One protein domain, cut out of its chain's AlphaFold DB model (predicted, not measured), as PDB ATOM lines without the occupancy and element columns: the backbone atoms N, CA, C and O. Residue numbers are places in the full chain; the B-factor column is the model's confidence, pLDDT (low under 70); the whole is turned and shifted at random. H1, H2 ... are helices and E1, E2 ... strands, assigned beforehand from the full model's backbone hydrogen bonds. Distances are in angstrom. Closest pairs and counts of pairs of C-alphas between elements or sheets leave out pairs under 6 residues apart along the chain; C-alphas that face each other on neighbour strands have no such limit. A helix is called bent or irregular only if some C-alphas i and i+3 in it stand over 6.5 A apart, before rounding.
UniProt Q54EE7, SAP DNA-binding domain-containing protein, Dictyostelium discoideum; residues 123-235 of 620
ATOM      1  N   GLU A 123     257.348 244.627 231.369       44.13
ATOM      2  CA  GLU A 123     258.368 243.604 231.652       44.13
ATOM      3  C   GLU A 123     258.442 242.576 230.523       44.13
ATOM      4  O   GLU A 123     259.532 242.156 230.154       44.13
ATOM      5  N   PHE A 124     257.307 242.244 229.903       43.74
ATOM      6  CA  PHE A 124     257.263 241.339 228.755       43.74
ATOM      7  C   PHE A 124     257.990 241.908 227.525       43.74
ATOM      8  O   PHE A 124     258.776 241.210 226.888       43.74
ATOM      9  N   ILE A 125     257.798 243.196 227.211       41.28
ATOM     10  CA  ILE A 125     258.488 243.845 226.084       41.28
ATOM     11  C   ILE A 125     259.994 243.954 226.354       41.28
ATOM     12  O   ILE A 125     260.783 243.655 225.457       41.28
ATOM     13  N   ILE A 126     260.397 244.326 227.576       42.67
ATOM     14  CA  ILE A 126     261.819 244.401 227.959       42.67
ATOM     15  C   ILE A 126     262.450 242.999 227.923       42.67
ATOM     16  O   ILE A 126     263.521 242.824 227.349       42.67
ATOM     17  N   SER A 127     261.728 241.983 228.399       55.47
ATOM     18  CA  SER A 127     262.132 240.581 228.303       55.47
ATOM     19  C   SER A 127     262.270 240.112 226.857       55.47
ATOM     20  O   SER A 127     263.172 239.332 226.588       55.47
ATOM     21  N   SER A 128     261.433 240.565 225.919       49.28
ATOM     22  CA  SER A 128     261.425 240.032 224.549       49.28
ATOM     23  C   SER A 128     262.736 240.263 223.784       49.28
ATOM     24  O   SER A 128     263.115 239.443 222.947       49.28
ATOM     25  N   GLN A 129     263.465 241.343 224.094       52.42
ATOM     26  CA  GLN A 129     264.773 241.610 223.490       52.42
ATOM     27  C   GLN A 129     265.858 240.697 224.064       52.42
ATOM     28  O   GLN A 129     266.627 240.116 223.300       52.42
ATOM     29  N   GLU A 130     265.882 240.510 225.384       60.81
ATOM     30  CA  GLU A 130     266.795 239.573 226.052       60.81
ATOM     31  C   GLU A 130     266.468 238.115 225.702       60.81
ATOM     32  O   GLU A 130     267.361 237.282 225.544       60.81
ATOM     33  N   PHE A 131     265.187 237.815 225.478       59.98
ATOM     34  CA  PHE A 131     264.690 236.482 225.159       59.98
ATOM     35  C   PHE A 131     265.277 235.934 223.860       59.98
ATOM     36  O   PHE A 131     265.516 234.732 223.764       59.98
ATOM     37  N   LYS A 132     265.577 236.796 222.873       62.23
ATOM     38  CA  LYS A 132     266.242 236.367 221.631       62.23
ATOM     39  C   LYS A 132     267.560 235.640 221.910       62.23
ATOM     40  O   LYS A 132     267.843 234.650 221.235       62.23
ATOM     41  N   PHE A 133     268.293 236.065 222.939       66.62
ATOM     42  CA  PHE A 133     269.629 235.570 223.279       66.62
ATOM     43  C   PHE A 133     269.642 234.376 224.239       66.62
ATOM     44  O   PHE A 133     270.702 233.813 224.494       66.62
ATOM     45  N   LEU A 134     268.487 233.962 224.765       62.52
ATOM     46  CA  LEU A 134     268.407 232.783 225.623       62.52
ATOM     47  C   LEU A 134     268.588 231.497 224.800       62.52
ATOM     48  O   LEU A 134     268.025 231.345 223.710       62.52
ATOM     49  N   ASP A 135     269.348 230.547 225.342       78.64
ATOM     50  CA  ASP A 135     269.459 229.207 224.767       78.64
ATOM     51  C   ASP A 135     268.113 228.449 224.828       78.64
ATOM     52  O   ASP A 135     267.170 228.842 225.528       78.64
ATOM     53  N   LYS A 136     268.001 227.342 224.076       64.99
ATOM     54  CA  LYS A 136     266.770 226.530 223.997       64.99
ATOM     55  C   LYS A 136     266.268 226.117 225.388       64.99
ATOM     56  O   LYS A 136     265.072 226.185 225.657       64.99
ATOM     57  N   LYS A 137     267.180 225.752 226.294       68.75
ATOM     58  CA  LYS A 137     266.859 225.300 227.657       68.75
ATOM     59  C   LYS A 137     266.293 226.432 228.518       68.75
ATOM     60  O   LYS A 137     265.340 226.218 229.264       68.75
ATOM     61  N   SER A 138     266.837 227.635 228.393       78.53
ATOM     62  CA  SER A 138     266.434 228.830 229.134       78.53
ATOM     63  C   SER A 138     265.108 229.388 228.629       78.53
ATOM     64  O   SER A 138     264.277 229.792 229.440       78.53
ATOM     65  N   LYS A 139     264.858 229.321 227.315       68.77
ATOM     66  CA  LYS A 139     263.557 229.650 226.708       68.77
ATOM     67  C   LYS A 139     262.452 228.710 227.195       68.77
ATOM     68  O   LYS A 139     261.401 229.180 227.626       68.77
ATOM     69  N   ILE A 140     262.720 227.401 227.217       64.35
ATOM     70  CA  ILE A 140     261.806 226.400 227.793       64.35
ATOM     71  C   ILE A 140     261.594 226.670 229.286       64.35
ATOM     72  O   ILE A 140     260.462 226.675 229.754       64.35
ATOM     73  N   LYS A 141     262.658 226.966 230.044       70.39
ATOM     74  CA  LYS A 141     262.552 227.284 231.477       70.39
ATOM     75  C   LYS A 141     261.706 228.534 231.736       70.39
ATOM     76  O   LYS A 141     260.954 228.557 232.708       70.39
ATOM     77  N   PHE A 142     261.810 229.552 230.885       73.62
ATOM     78  CA  PHE A 142     260.984 230.757 230.960       73.62
ATOM     79  C   PHE A 142     259.506 230.445 230.703       73.62
ATOM     80  O   PHE A 142     258.665 230.842 231.507       73.62
ATOM     81  N   TYR A 143     259.195 229.679 229.650       61.78
ATOM     82  CA  TYR A 143     257.825 229.222 229.399       61.78
ATOM     83  C   TYR A 143     257.300 228.381 230.563       61.78
ATOM     84  O   TYR A 143     256.243 228.700 231.088       61.78
ATOM     85  N   ASN A 144     258.080 227.412 231.054       64.11
ATOM     86  CA  ASN A 144     257.717 226.586 232.208       64.11
ATOM     87  C   ASN A 144     257.451 227.428 233.458       64.11
ATOM     88  O   ASN A 144     256.525 227.139 234.204       64.11
ATOM     89  N   LYS A 145     258.221 228.496 233.700       71.49
ATOM     90  CA  LYS A 145     257.946 229.421 234.810       71.49
ATOM     91  C   LYS A 145     256.590 230.116 234.644       71.49
ATOM     92  O   LYS A 145     255.913 230.344 235.637       71.49
ATOM     93  N   PHE A 146     256.204 230.447 233.415       62.37
ATOM     94  CA  PHE A 146     254.942 231.123 233.119       62.37
ATOM     95  C   PHE A 146     253.737 230.166 233.112       62.37
ATOM     96  O   PHE A 146     252.624 230.569 233.441       62.37
ATOM     97  N   THR A 147     253.946 228.899 232.747       62.30
ATOM     98  CA  THR A 147     252.878 227.908 232.551       62.30
ATOM     99  C   THR A 147     252.647 227.008 233.763       62.30
ATOM    100  O   THR A 147     251.511 226.591 233.989       62.30
ATOM    101  N   ASN A 148     253.674 226.744 234.581       58.85
ATOM    102  CA  ASN A 148     253.592 225.801 235.705       58.85
ATOM    103  C   ASN A 148     252.524 226.159 236.744       58.85
ATOM    104  O   ASN A 148     251.972 225.251 237.360       58.85
ATOM    105  N   ASP A 149     252.207 227.440 236.930       64.31
ATOM    106  CA  ASP A 149     251.187 227.838 237.907       64.31
ATOM    107  C   ASP A 149     249.759 227.561 237.412       64.31
ATOM    108  O   ASP A 149     248.846 227.444 238.224       64.31
ATOM    109  N   LYS A 150     249.551 227.404 236.095       61.12
ATOM    110  CA  LYS A 150     248.234 227.104 235.505       61.12
ATOM    111  C   LYS A 150     248.046 225.653 235.065       61.12
ATOM    112  O   LYS A 150     246.910 225.201 235.035       61.12
ATOM    113  N   LEU A 151     249.113 224.929 234.715       62.58
ATOM    114  CA  LEU A 151     248.998 223.596 234.095       62.58
ATOM    115  C   LEU A 151     249.077 222.404 235.046       62.58
ATOM    116  O   LEU A 151     248.768 221.293 234.626       62.58
ATOM    117  N   LYS A 152     249.472 222.587 236.310       64.68
ATOM    118  CA  LYS A 152     249.731 221.454 237.217       64.68
ATOM    119  C   LYS A 152     248.527 220.545 237.503       64.68
ATOM    120  O   LYS A 152     248.746 219.466 238.040       64.68
ATOM    121  N   SER A 153     247.297 220.940 237.177       66.13
ATOM    122  CA  SER A 153     246.097 220.160 237.506       66.13
ATOM    123  C   SER A 153     245.365 219.539 236.319       66.13
ATOM    124  O   SER A 153     244.487 218.717 236.553       66.13
ATOM    125  N   THR A 154     245.662 219.909 235.073       76.21
ATOM    126  CA  THR A 154     244.833 219.450 233.950       76.21
ATOM    127  C   THR A 154     245.341 218.111 233.431       76.21
ATOM    128  O   THR A 154     246.443 218.013 232.887       76.21
ATOM    129  N   ASN A 155     244.544 217.061 233.622       88.04
ATOM    130  CA  ASN A 155     244.866 215.723 233.144       88.04
ATOM    131  C   ASN A 155     244.909 215.727 231.605       88.04
ATOM    132  O   ASN A 155     244.003 216.245 230.955       88.04
ATOM    133  N   GLN A 156     245.948 215.135 231.008       91.48
ATOM    134  CA  GLN A 156     246.085 215.013 229.548       91.48
ATOM    135  C   GLN A 156     244.853 214.411 228.895       91.48
ATOM    136  O   GLN A 156     244.409 214.860 227.840       91.48
ATOM    137  N   PHE A 157     244.279 213.414 229.560       92.99
ATOM    138  CA  PHE A 157     243.086 212.747 229.088       92.99
ATOM    139  C   PHE A 157     241.882 213.697 229.002       92.99
ATOM    140  O   PHE A 157     241.100 213.594 228.066       92.99
ATOM    141  N   GLU A 158     241.753 214.655 229.924       95.68
ATOM    142  CA  GLU A 158     240.666 215.642 229.896       95.68
ATOM    143  C   GLU A 158     240.823 216.630 228.740       95.68
ATOM    144  O   GLU A 158     239.834 216.942 228.087       95.68
ATOM    145  N   ILE A 159     242.053 217.064 228.439       95.40
ATOM    146  CA  ILE A 159     242.329 217.940 227.287       95.40
ATOM    147  C   ILE A 159     242.055 217.198 225.973       95.40
ATOM    148  O   ILE A 159     241.453 217.748 225.056       95.40
ATOM    149  N   LEU A 160     242.473 215.935 225.868       96.40
ATOM    150  CA  LEU A 160     242.197 215.127 224.679       96.40
ATOM    151  C   LEU A 160     240.697 214.871 224.504       96.40
ATOM    152  O   LEU A 160     240.191 214.964 223.387       96.40
ATOM    153  N   LYS A 161     239.986 214.606 225.603       95.86
ATOM    154  CA  LYS A 161     238.534 214.442 225.601       95.86
ATOM    155  C   LYS A 161     237.816 215.735 225.205       95.86
ATOM    156  O   LYS A 161     236.915 215.673 224.378       95.86
ATOM    157  N   SER A 162     238.236 216.895 225.714       96.32
ATOM    158  CA  SER A 162     237.617 218.178 225.349       96.32
ATOM    159  C   SER A 162     237.858 218.553 223.884       96.32
ATOM    160  O   SER A 162     236.966 219.099 223.237       96.32
ATOM    161  N   ILE A 163     239.025 218.214 223.323       96.50
ATOM    162  CA  ILE A 163     239.302 218.384 221.888       96.50
ATOM    163  C   ILE A 163     238.379 217.513 221.036       96.50
ATOM    164  O   ILE A 163     237.897 217.985 220.009       96.50
ATOM    165  N   ASP A 164     238.142 216.265 221.436       95.07
ATOM    166  CA  ASP A 164     237.310 215.339 220.662       95.07
ATOM    167  C   ASP A 164     235.814 215.691 220.764       95.07
ATOM    168  O   ASP A 164     235.097 215.677 219.764       95.07
ATOM    169  N   GLU A 165     235.352 216.108 221.949       96.19
ATOM    170  CA  GLU A 165     233.977 216.579 222.165       96.19
ATOM    171  C   GLU A 165     233.706 217.924 221.473       96.19
ATOM    172  O   GLU A 165     232.623 218.136 220.917       96.19
ATOM    173  N   ASN A 166     234.674 218.846 221.489       96.07
ATOM    174  CA  ASN A 166     234.536 220.160 220.872       96.07
ATOM    175  C   ASN A 166     235.866 220.679 220.291       96.07
ATOM    176  O   ASN A 166     236.540 221.523 220.894       96.07
ATOM    177  N   PRO A 167     236.212 220.298 219.048       95.31
ATOM    178  CA  PRO A 167     237.469 220.710 218.424       95.31
ATOM    179  C   PRO A 167     237.521 222.206 218.088       95.31
ATOM    180  O   PRO A 167     238.561 222.694 217.657       95.31
ATOM    181  N   LYS A 168     236.416 222.951 218.238       94.52
ATOM    182  CA  LYS A 168     236.358 224.406 218.011       94.52
ATOM    183  C   LYS A 168     236.449 225.219 219.297       94.52
ATOM    184  O   LYS A 168     236.459 226.449 219.233       94.52
ATOM    185  N   GLU A 169     236.474 224.563 220.451       95.40
ATOM    186  CA  GLU A 169     236.620 225.254 221.720       95.40
ATOM    187  C   GLU A 169     237.989 225.937 221.794       95.40
ATOM    188  O   GLU A 169     239.028 225.385 221.421       95.40
ATOM    189  N   GLN A 170     237.963 227.196 222.224       92.17
ATOM    190  CA  GLN A 170     239.158 228.024 222.312       92.17
ATOM    191  C   GLN A 170     240.092 227.465 223.388       92.17
ATOM    192  O   GLN A 170     239.632 226.990 224.421       92.17
ATOM    193  N   LEU A 171     241.398 227.595 223.177       95.03
ATOM    194  CA  LEU A 171     242.476 227.183 224.079       95.03
ATOM    195  C   LEU A 171     242.695 225.675 224.221       95.03
ATOM    196  O   LEU A 171     243.721 225.297 224.783       95.03
ATOM    197  N   ASN A 172     241.815 224.806 223.721       96.53
ATOM    198  CA  ASN A 172     241.998 223.359 223.857       96.53
ATOM    199  C   ASN A 172     243.289 222.880 223.173       96.53
ATOM    200  O   ASN A 172     244.110 222.203 223.797       96.53
ATOM    201  N   PHE A 173     243.541 223.314 221.934       97.00
ATOM    202  CA  PHE A 173     244.776 222.964 221.232       97.00
ATOM    203  C   PHE A 173     246.001 223.687 221.805       97.00
ATOM    204  O   PHE A 173     247.098 223.126 221.795       97.00
ATOM    205  N   PHE A 174     245.839 224.898 222.348       97.26
ATOM    206  CA  PHE A 174     246.931 225.569 223.059       97.26
ATOM    207  C   PHE A 174     247.330 224.845 224.346       97.26
ATOM    208  O   PHE A 174     248.515 224.668 224.616       97.26
ATOM    209  N   ASN A 175     246.355 224.409 225.142       96.09
ATOM    210  CA  ASN A 175     246.595 223.667 226.375       96.09
ATOM    211  C   ASN A 175     247.259 222.325 226.073       96.09
ATOM    212  O   ASN A 175     248.219 221.962 226.752       96.09
ATOM    213  N   LEU A 176     246.818 221.646 225.008       95.76
ATOM    214  CA  LEU A 176     247.480 220.447 224.504       95.76
ATOM    215  C   LEU A 176     248.938 220.741 224.130       95.76
ATOM    216  O   LEU A 176     249.843 220.056 224.595       95.76
ATOM    217  N   PHE A 177     249.186 221.806 223.365       95.62
ATOM    218  CA  PHE A 177     250.538 222.247 223.013       95.62
ATOM    219  C   PHE A 177     251.421 222.513 224.247       95.62
ATOM    220  O   PHE A 177     252.574 222.079 224.298       95.62
ATOM    221  N   LEU A 178     250.896 223.201 225.264       94.51
ATOM    222  CA  LEU A 178     251.637 223.456 226.499       94.51
ATOM    223  C   LEU A 178     251.953 222.158 227.242       94.51
ATOM    224  O   LEU A 178     253.062 221.991 227.752       94.51
ATOM    225  N   GLN A 179     251.002 221.230 227.274       92.01
ATOM    226  CA  GLN A 179     251.195 219.932 227.894       92.01
ATOM    227  C   GLN A 179     252.236 219.088 227.163       92.01
ATOM    228  O   GLN A 179     253.044 218.437 227.828       92.01
ATOM    229  N   PHE A 180     252.278 219.140 225.832       89.49
ATOM    230  CA  PHE A 180     253.349 218.521 225.062       89.49
ATOM    231  C   PHE A 180     254.712 219.041 225.500       89.49
ATOM    232  O   PHE A 180     255.554 218.259 225.917       89.49
ATOM    233  N   ILE A 181     254.917 220.363 225.473       89.87
ATOM    234  CA  ILE A 181     256.225 220.958 225.786       89.87
ATOM    235  C   ILE A 181     256.717 220.559 227.180       89.87
ATOM    236  O   ILE A 181     257.919 220.390 227.389       89.87
ATOM    237  N   VAL A 182     255.797 220.429 228.136       89.82
ATOM    238  CA  VAL A 182     256.130 220.082 229.519       89.82
ATOM    239  C   VAL A 182     256.344 218.577 229.701       89.82
ATOM    240  O   VAL A 182     257.268 218.182 230.411       89.82
ATOM    241  N   THR A 183     255.502 217.744 229.087       87.32
ATOM    242  CA  THR A 183     255.336 216.333 229.481       87.32
ATOM    243  C   THR A 183     255.820 215.358 228.413       87.32
ATOM    244  O   THR A 183     256.404 214.328 228.741       87.32
ATOM    245  N   ILE A 184     255.605 215.682 227.138       79.04
ATOM    246  CA  ILE A 184     255.760 214.761 226.014       79.04
ATOM    247  C   ILE A 184     256.953 215.224 225.181       79.04
ATOM    248  O   ILE A 184     256.916 216.248 224.511       79.04
ATOM    249  N   LYS A 185     258.046 214.458 225.213       81.13
ATOM    250  CA  LYS A 185     259.245 214.738 224.401       81.13
ATOM    251  C   LYS A 185     259.096 214.318 222.931       81.13
ATOM    252  O   LYS A 185     260.096 214.239 222.226       81.13
ATOM    253  N   GLU A 186     257.881 214.011 222.498       88.01
ATOM    254  CA  GLU A 186     257.559 213.587 221.138       88.01
ATOM    255  C   GLU A 186     256.989 214.766 220.346       88.01
ATOM    256  O   GLU A 186     256.326 215.644 220.897       88.01
ATOM    257  N   ASP A 187     257.242 214.786 219.039       87.97
ATOM    258  CA  ASP A 187     256.826 215.893 218.168       87.97
ATOM    259  C   ASP A 187     255.362 215.777 217.691       87.97
ATOM    260  O   ASP A 187     254.844 216.690 217.035       87.97
ATOM    261  N   HIS A 188     254.685 214.668 218.018       93.29
ATOM    262  CA  HIS A 188     253.309 214.354 217.631       93.29
ATOM    263  C   HIS A 188     252.538 213.617 218.741       93.29
ATOM    264  O   HIS A 188     253.139 213.014 219.621       93.29
ATOM    265  N   ILE A 189     251.204 213.677 218.692       93.45
ATOM    266  CA  ILE A 189     250.288 212.924 219.561       93.45
ATOM    267  C   ILE A 189     249.181 212.323 218.717       93.45
ATOM    268  O   ILE A 189     248.767 212.903 217.712       93.45
ATOM    269  N   HIS A 190     248.657 211.198 219.178       94.17
ATOM    270  CA  HIS A 190     247.410 210.646 218.683       94.17
ATOM    271  C   HIS A 190     246.239 211.232 219.479       94.17
ATOM    272  O   HIS A 190     246.165 211.072 220.700       94.17
ATOM    273  N   LEU A 191     245.328 211.917 218.795       95.53
ATOM    274  CA  LEU A 191     244.024 212.270 219.352       95.53
ATOM    275  C   LEU A 191     243.182 210.999 219.574       95.53
ATOM    276  O   LEU A 191     243.474 209.942 219.014       95.53
ATOM    277  N   LEU A 192     242.115 211.097 220.376       94.26
ATOM    278  CA  LEU A 192     241.241 209.954 220.693       94.26
ATOM    279  C   LEU A 192     240.559 209.356 219.452       94.26
ATOM    280  O   LEU A 192     240.312 208.154 219.405       94.26
ATOM    281  N   ASN A 193     240.334 210.167 218.420       94.14
ATOM    282  CA  ASN A 193     239.820 209.735 217.121       94.14
ATOM    283  C   ASN A 193     240.873 209.062 216.208       94.14
ATOM    284  O   ASN A 193     240.560 208.704 215.073       94.14
ATOM    285  N   GLY A 194     242.116 208.899 216.675       95.03
ATOM    286  CA  GLY A 194     243.226 208.286 215.938       95.03
ATOM    287  C   GLY A 194     244.030 209.247 215.055       95.03
ATOM    288  O   GLY A 194     245.056 208.843 214.504       95.03
ATOM    289  N   GLU A 195     243.616 210.510 214.926       96.48
ATOM    290  CA  GLU A 195     244.342 211.517 214.153       96.48
ATOM    291  C   GLU A 195     245.687 211.862 214.808       96.48
ATOM    292  O   GLU A 195     245.765 212.100 216.012       96.48
ATOM    293  N   ILE A 196     246.751 211.926 214.004       95.71
ATOM    294  CA  ILE A 196     248.081 212.341 214.459       95.71
ATOM    295  C   ILE A 196     248.205 213.852 214.295       95.71
ATOM    296  O   ILE A 196     248.098 214.369 213.183       95.71
ATOM    297  N   VAL A 197     248.465 214.558 215.391       95.39
ATOM    298  CA  VAL A 197     248.605 216.017 215.404       95.39
ATOM    299  C   VAL A 197     249.988 216.385 215.920       95.39
ATOM    300  O   VAL A 197     250.392 215.961 217.003       95.39
ATOM    301  N   THR A 198     250.732 217.180 215.146       95.25
ATOM    302  CA  THR A 198     252.042 217.690 215.572       95.25
ATOM    303  C   THR A 198     251.910 218.911 216.483       95.25
ATOM    304  O   THR A 198     250.874 219.582 216.524       95.25
ATOM    305  N   LEU A 199     252.995 219.275 217.173       93.64
ATOM    306  CA  LEU A 199     253.093 220.534 217.927       93.64
ATOM    307  C   LEU A 199     252.719 221.768 217.086       93.64
ATOM    308  O   LEU A 199     252.029 222.674 217.562       93.64
ATOM    309  N   LYS A 200     253.168 221.801 215.824       94.29
ATOM    310  CA  LYS A 200     252.867 222.892 214.884       94.29
ATOM    311  C   LYS A 200     251.383 222.889 214.518       94.29
ATOM    312  O   LYS A 200     250.760 223.950 214.524       94.29
ATOM    313  N   ASP A 201     250.805 221.713 214.277       95.00
ATOM    314  CA  ASP A 201     249.382 221.578 213.947       95.00
ATOM    315  C   ASP A 201     248.478 222.023 215.097       95.00
ATOM    316  O   ASP A 201     247.479 222.695 214.844       95.00
ATOM    317  N   CYS A 202     248.851 221.738 216.351       95.76
ATOM    318  CA  CYS A 202     248.122 222.229 217.525       95.76
ATOM    319  C   CYS A 202     248.006 223.760 217.496       95.76
ATOM    320  O   CYS A 202     246.912 224.314 217.583       95.76
ATOM    321  N   LEU A 203     249.121 224.466 217.295       96.37
ATOM    322  CA  LEU A 203     249.114 225.928 217.253       96.37
ATOM    323  C   LEU A 203     248.373 226.490 216.037       96.37
ATOM    324  O   LEU A 203     247.683 227.499 216.162       96.37
ATOM    325  N   ILE A 204     248.489 225.852 214.869       95.77
ATOM    326  CA  ILE A 204     247.768 226.269 213.657       95.77
ATOM    327  C   ILE A 204     246.255 226.121 213.856       95.77
ATOM    328  O   ILE A 204     245.506 227.042 213.521       95.77
ATOM    329  N   ARG A 205     245.801 224.998 214.426       95.79
ATOM    330  CA  ARG A 205     244.385 224.767 214.750       95.79
ATOM    331  C   ARG A 205     243.887 225.745 215.800       95.79
ATOM    332  O   ARG A 205     242.817 226.318 215.628       95.79
ATOM    333  N   GLU A 206     244.686 226.013 216.829       97.10
ATOM    334  CA  GLU A 206     244.342 227.018 217.831       97.10
ATOM    335  C   GLU A 206     244.169 228.403 217.203       97.10
ATOM    336  O   GLU A 206     243.188 229.081 217.475       97.10
ATOM    337  N   ILE A 207     245.081 228.820 216.325       96.41
ATOM    338  CA  ILE A 207     244.978 230.102 215.618       96.41
ATOM    339  C   ILE A 207     243.742 230.136 214.713       96.41
ATOM    340  O   ILE A 207     243.099 231.177 214.584       96.41
ATOM    341  N   ALA A 208     243.389 229.014 214.082       95.08
ATOM    342  CA  ALA A 208     242.177 228.922 213.277       95.08
ATOM    343  C   ALA A 208     240.904 229.066 214.133       95.08
ATOM    344  O   ALA A 208     239.968 229.748 213.714       95.08
ATOM    345  N   ASN A 209     240.886 228.474 215.331       94.85
ATOM    346  CA  ASN A 209     239.774 228.567 216.281       94.85
ATOM    347  C   ASN A 209     239.704 229.935 216.977       94.85
ATOM    348  O   ASN A 209     238.618 230.459 217.232       94.85
ATOM    349  N   ASN A 210     240.859 230.528 217.273       95.65
ATOM    350  CA  ASN A 210     240.999 231.807 217.951       95.65
ATOM    351  C   ASN A 210     242.098 232.674 217.300       95.65
ATOM    352  O   ASN A 210     243.218 232.768 217.811       95.65
ATOM    353  N   PRO A 211     241.770 233.398 216.212       95.66
ATOM    354  CA  PRO A 211     242.725 234.247 215.492       95.66
ATOM    355  C   PRO A 211     243.299 235.407 216.316       95.66
ATOM    356  O   PRO A 211     244.240 236.065 215.885       95.66
ATOM    357  N   ASN A 212     242.730 235.688 217.490       94.98
ATOM    358  CA  ASN A 212     243.199 236.740 218.387       94.98
ATOM    359  C   ASN A 212     244.139 236.209 219.484       94.98
ATOM    360  O   ASN A 212     244.589 236.993 220.321       94.98
ATOM    361  N   HIS A 213     244.436 234.904 219.511       96.60
ATOM    362  CA  HIS A 213     245.296 234.300 220.526       96.60
ATOM    363  C   HIS A 213     246.784 234.525 220.210       96.60
ATOM    364  O   HIS A 213     247.448 233.710 219.566       96.60
ATOM    365  N   VAL A 214     247.304 235.673 220.646       94.79
ATOM    366  CA  VAL A 214     248.664 236.159 220.352       94.79
ATOM    367  C   VAL A 214     249.740 235.156 220.772       94.79
ATOM    368  O   VAL A 214     250.723 234.959 220.058       94.79
ATOM    369  N   GLU A 215     249.548 234.483 221.901       96.26
ATOM    370  CA  GLU A 215     250.474 233.497 222.446       96.26
ATOM    371  C   GLU A 215     250.676 232.313 221.494       96.26
ATOM    372  O   GLU A 215     251.808 231.839 221.366       96.26
ATOM    373  N   SER A 216     249.635 231.890 220.764       96.34
ATOM    374  CA  SER A 216     249.770 230.836 219.748       96.34
ATOM    375  C   SER A 216     250.613 231.284 218.565       96.34
ATOM    376  O   SER A 216     251.436 230.511 218.081       96.34
ATOM    377  N   TYR A 217     250.463 232.531 218.113       95.87
ATOM    378  CA  TYR A 217     251.297 233.077 217.038       95.87
ATOM    379  C   TYR A 217     252.763 233.168 217.452       95.87
ATOM    380  O   TYR A 217     253.640 232.794 216.675       95.87
ATOM    381  N   LEU A 218     253.033 233.641 218.672       94.09
ATOM    382  CA  LEU A 218     254.394 233.718 219.201       94.09
ATOM    383  C   LEU A 218     255.011 232.323 219.317       94.09
ATOM    384  O   LEU A 218     256.118 232.106 218.831       94.09
ATOM    385  N   ALA A 219     254.283 231.367 219.899       94.74
ATOM    386  CA  ALA A 219     254.726 229.982 220.006       94.74
ATOM    387  C   ALA A 219     254.989 229.352 218.626       94.74
ATOM    388  O   ALA A 219     256.002 228.678 218.438       94.74
ATOM    389  N   LEU A 220     254.125 229.627 217.642       94.68
ATOM    390  CA  LEU A 220     254.256 229.096 216.289       94.68
ATOM    391  C   LEU A 220     255.485 229.689 215.604       94.68
ATOM    392  O   LEU A 220     256.271 228.956 215.010       94.68
ATOM    393  N   PHE A 221     255.700 230.997 215.754       92.98
ATOM    394  CA  PHE A 221     256.886 231.682 215.252       92.98
ATOM    395  C   PHE A 221     258.178 231.075 215.825       92.98
ATOM    396  O   PHE A 221     259.105 230.797 215.069       92.98
ATOM    397  N   TYR A 222     258.218 230.774 217.130       89.32
ATOM    398  CA  TYR A 222     259.372 230.111 217.754       89.32
ATOM    399  C   TYR A 222     259.616 228.688 217.244       89.32
ATOM    400  O   TYR A 222     260.771 228.277 217.127       89.32
ATOM    401  N   LEU A 223     258.556 227.929 216.958       89.07
ATOM    402  CA  LEU A 223     258.682 226.583 216.393       89.07
ATOM    403  C   LEU A 223     259.130 226.588 214.932       89.07
ATOM    404  O   LEU A 223     259.705 225.607 214.467       89.07
ATOM    405  N   ILE A 224     258.842 227.659 214.200       85.40
ATOM    406  CA  ILE A 224     259.208 227.769 212.791       85.40
ATOM    407  C   ILE A 224     260.641 228.228 212.632       85.40
ATOM    408  O   ILE A 224     261.299 227.737 211.741       85.40
ATOM    409  N   ASP A 225     261.170 229.082 213.501       75.41
ATOM    410  CA  ASP A 225     262.553 229.562 213.361       75.41
ATOM    411  C   ASP A 225     263.605 228.425 213.385       75.41
ATOM    412  O   ASP A 225     264.753 228.630 213.002       75.41
ATOM    413  N   GLN A 226     263.233 227.210 213.819       72.73
ATOM    414  CA  GLN A 226     264.130 226.045 213.807       72.73
ATOM    415  C   GLN A 226     264.252 225.366 212.437       72.73
ATOM    416  O   GLN A 226     265.283 224.758 212.164       72.73
ATOM    417  N   ASP A 227     263.269 225.521 211.553       60.44
ATOM    418  CA  ASP A 227     263.270 224.921 210.222       60.44
ATOM    419  C   ASP A 227     262.903 226.029 209.235       60.44
ATOM    420  O   ASP A 227     261.882 226.655 209.446       60.44
ATOM    421  N   ASN A 228     263.658 226.282 208.158       59.36
ATOM    422  CA  ASN A 228     263.350 227.293 207.118       59.36
ATOM    423  C   ASN A 228     261.987 227.052 206.406       59.36
ATOM    424  O   ASN A 228     261.905 226.815 205.199       59.36
ATOM    425  N   VAL A 229     260.887 227.094 207.147       55.53
ATOM    426  CA  VAL A 229     259.544 226.696 206.775       55.53
ATOM    427  C   VAL A 229     258.810 227.982 206.486       55.53
ATOM    428  O   VAL A 229     258.398 228.741 207.358       55.53
ATOM    429  N   THR A 230     258.658 228.237 205.195       56.72
ATOM    430  CA  THR A 230     257.757 229.273 204.717       56.72
ATOM    431  C   THR A 230     256.337 228.874 205.123       56.72
ATOM    432  O   THR A 230     255.774 227.958 204.523       56.72
ATOM    433  N   ILE A 231     255.737 229.548 206.110       57.06
ATOM    434  CA  ILE A 231     254.303 229.391 206.394       57.06
ATOM    435  C   ILE A 231     253.535 229.950 205.199       57.06
ATOM    436  O   ILE A 231     253.228 231.141 205.117       57.06
ATOM    437  N   LYS A 232     253.206 229.098 204.235       57.64
ATOM    438  CA  LYS A 232     252.163 229.432 203.276       57.64
ATOM    439  C   LYS A 232     250.837 229.265 203.995       57.64
ATOM    440  O   LYS A 232     250.367 228.152 204.187       57.64
ATOM    441  N   TYR A 233     250.242 230.381 204.404       54.64
ATOM    442  CA  TYR A 233     248.865 230.413 204.883       54.64
ATOM    443  C   TYR A 233     247.935 229.884 203.774       54.64
ATOM    444  O   TYR A 233     247.552 230.615 202.858       54.64
ATOM    445  N   TYR A 234     247.558 228.605 203.858       49.72
ATOM    446  CA  TYR A 234     246.592 227.954 202.963       49.72
ATOM    447  C   TYR A 234     245.144 228.418 203.190       49.72
ATOM    448  O   TYR A 234     244.230 227.985 202.492       49.72
ATOM    449  N   TYR A 235     244.926 229.373 204.096       59.52
ATOM    450  CA  TYR A 235     243.610 229.948 204.377       59.52
ATOM    451  C   TYR A 235     242.947 230.552 203.128       59.52
ATOM    452  O   TYR A 235     241.731 230.484 202.959       59.52
TER     453      TYR A 235
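AT A GLANCE: This is residues 123 to 235 of the 620 residues of the protein "SAP DNA-binding domain-containing protein" of Dictyostelium discoideum (UniProt Q54EE7). Two helical hairpins, H3 with H4 and H5 with H6, pack together through H4 and H5, and the small strand hairpin E1 and E2 joins H4 to H5. The kinked helix H2 packs slantwise on one part of H4, while residues 123 to 130 of H1 and residues 225 to 230 stick out. The printed part has 113 residues with six named helices and two named strands, in the order H1, H2, H3, H4, E1, E2, H5, H6, and is mostly helix; E1 and E2 are antiparallel. The whole is compact, with a radius of gyration of the C-alphas of 14.3 A and spans of 41 by 35 by 26 A.

IN THESE COORDINATES: H1, residues 123 to 131, begins at C-alpha 123 at (258.368, 243.604, 231.652) and is 11.5 A long; it is neither bent nor irregular, but only just: C-alphas 126 and 129 are 6.0 A apart. H2, residues 136 to 151, is 20.6 A long, has a kink of 37 degrees near residue 145, and is only just irregular, with C-alphas 146 and 149 6.9 A apart. H3 is residues 156 to 165, 14.3 A, and H4 is residues 172 to 183, 16.1 A, beginning at C-alpha 172 at (241.998, 223.359, 223.857). E1, residues 188 to 190, spans 7.0 A and E2, residues 196 to 198, 6.7 A. H5 is residues 199 to 209, 15.6 A; H6 is residues 214 to 224, 15.5 A, ending at C-alpha 224 at (259.208, 227.769, 212.791).

HOW THE PARTS SIT: H4 is the hub, touching H2, H3 and H5. H4 and H5 touch at a shallow tilt of 22 degrees, opposite ways; their closest C-alphas, of Phe 173 and Cys 202, are 5.0 A apart. H3 and H4 form a helical hairpin at a shallow tilt of 21 degrees, closest at the C-alphas of Ile 163 and Asn 172, 6.0 A. H5 and H6 form another, at 31 degrees, closest at the C-alphas of Leu 203 and Ser 216, 5.5 A. H2, with residues 144 to 151 alone, only just touches H4, with 3 pairs of C-alphas within 8 A, at a steep tilt of 58 degrees; the closest are those of Asn 144 and Val 182, 7.2 A. H1 touches no helix. E1 and E2 are an antiparallel hairpin, with N 189 and O 197 3.0 A apart and N 197 and O 189 2.9 A apart, within hydrogen-bond range. H4 and E1 are near each other, with 5 pairs of C-alphas within 10 A. Every O i to N i+4 pair is within hydrogen-bond range in H3, H4, H5 and H6, against 3 of 5 in H1 and 10 of 12 in H2.

THE WHOLE: The two farthest C-alphas, of Ile 126 and Asn 193, are 42.5 A apart. The printed part has no cut; the link from H3 to H4 is short and the other links are tight. Mean pLDDT of the printed part is 81.5; 35 residues are under 70, among them 123 to 134, 146 to 153 and 227 to 235.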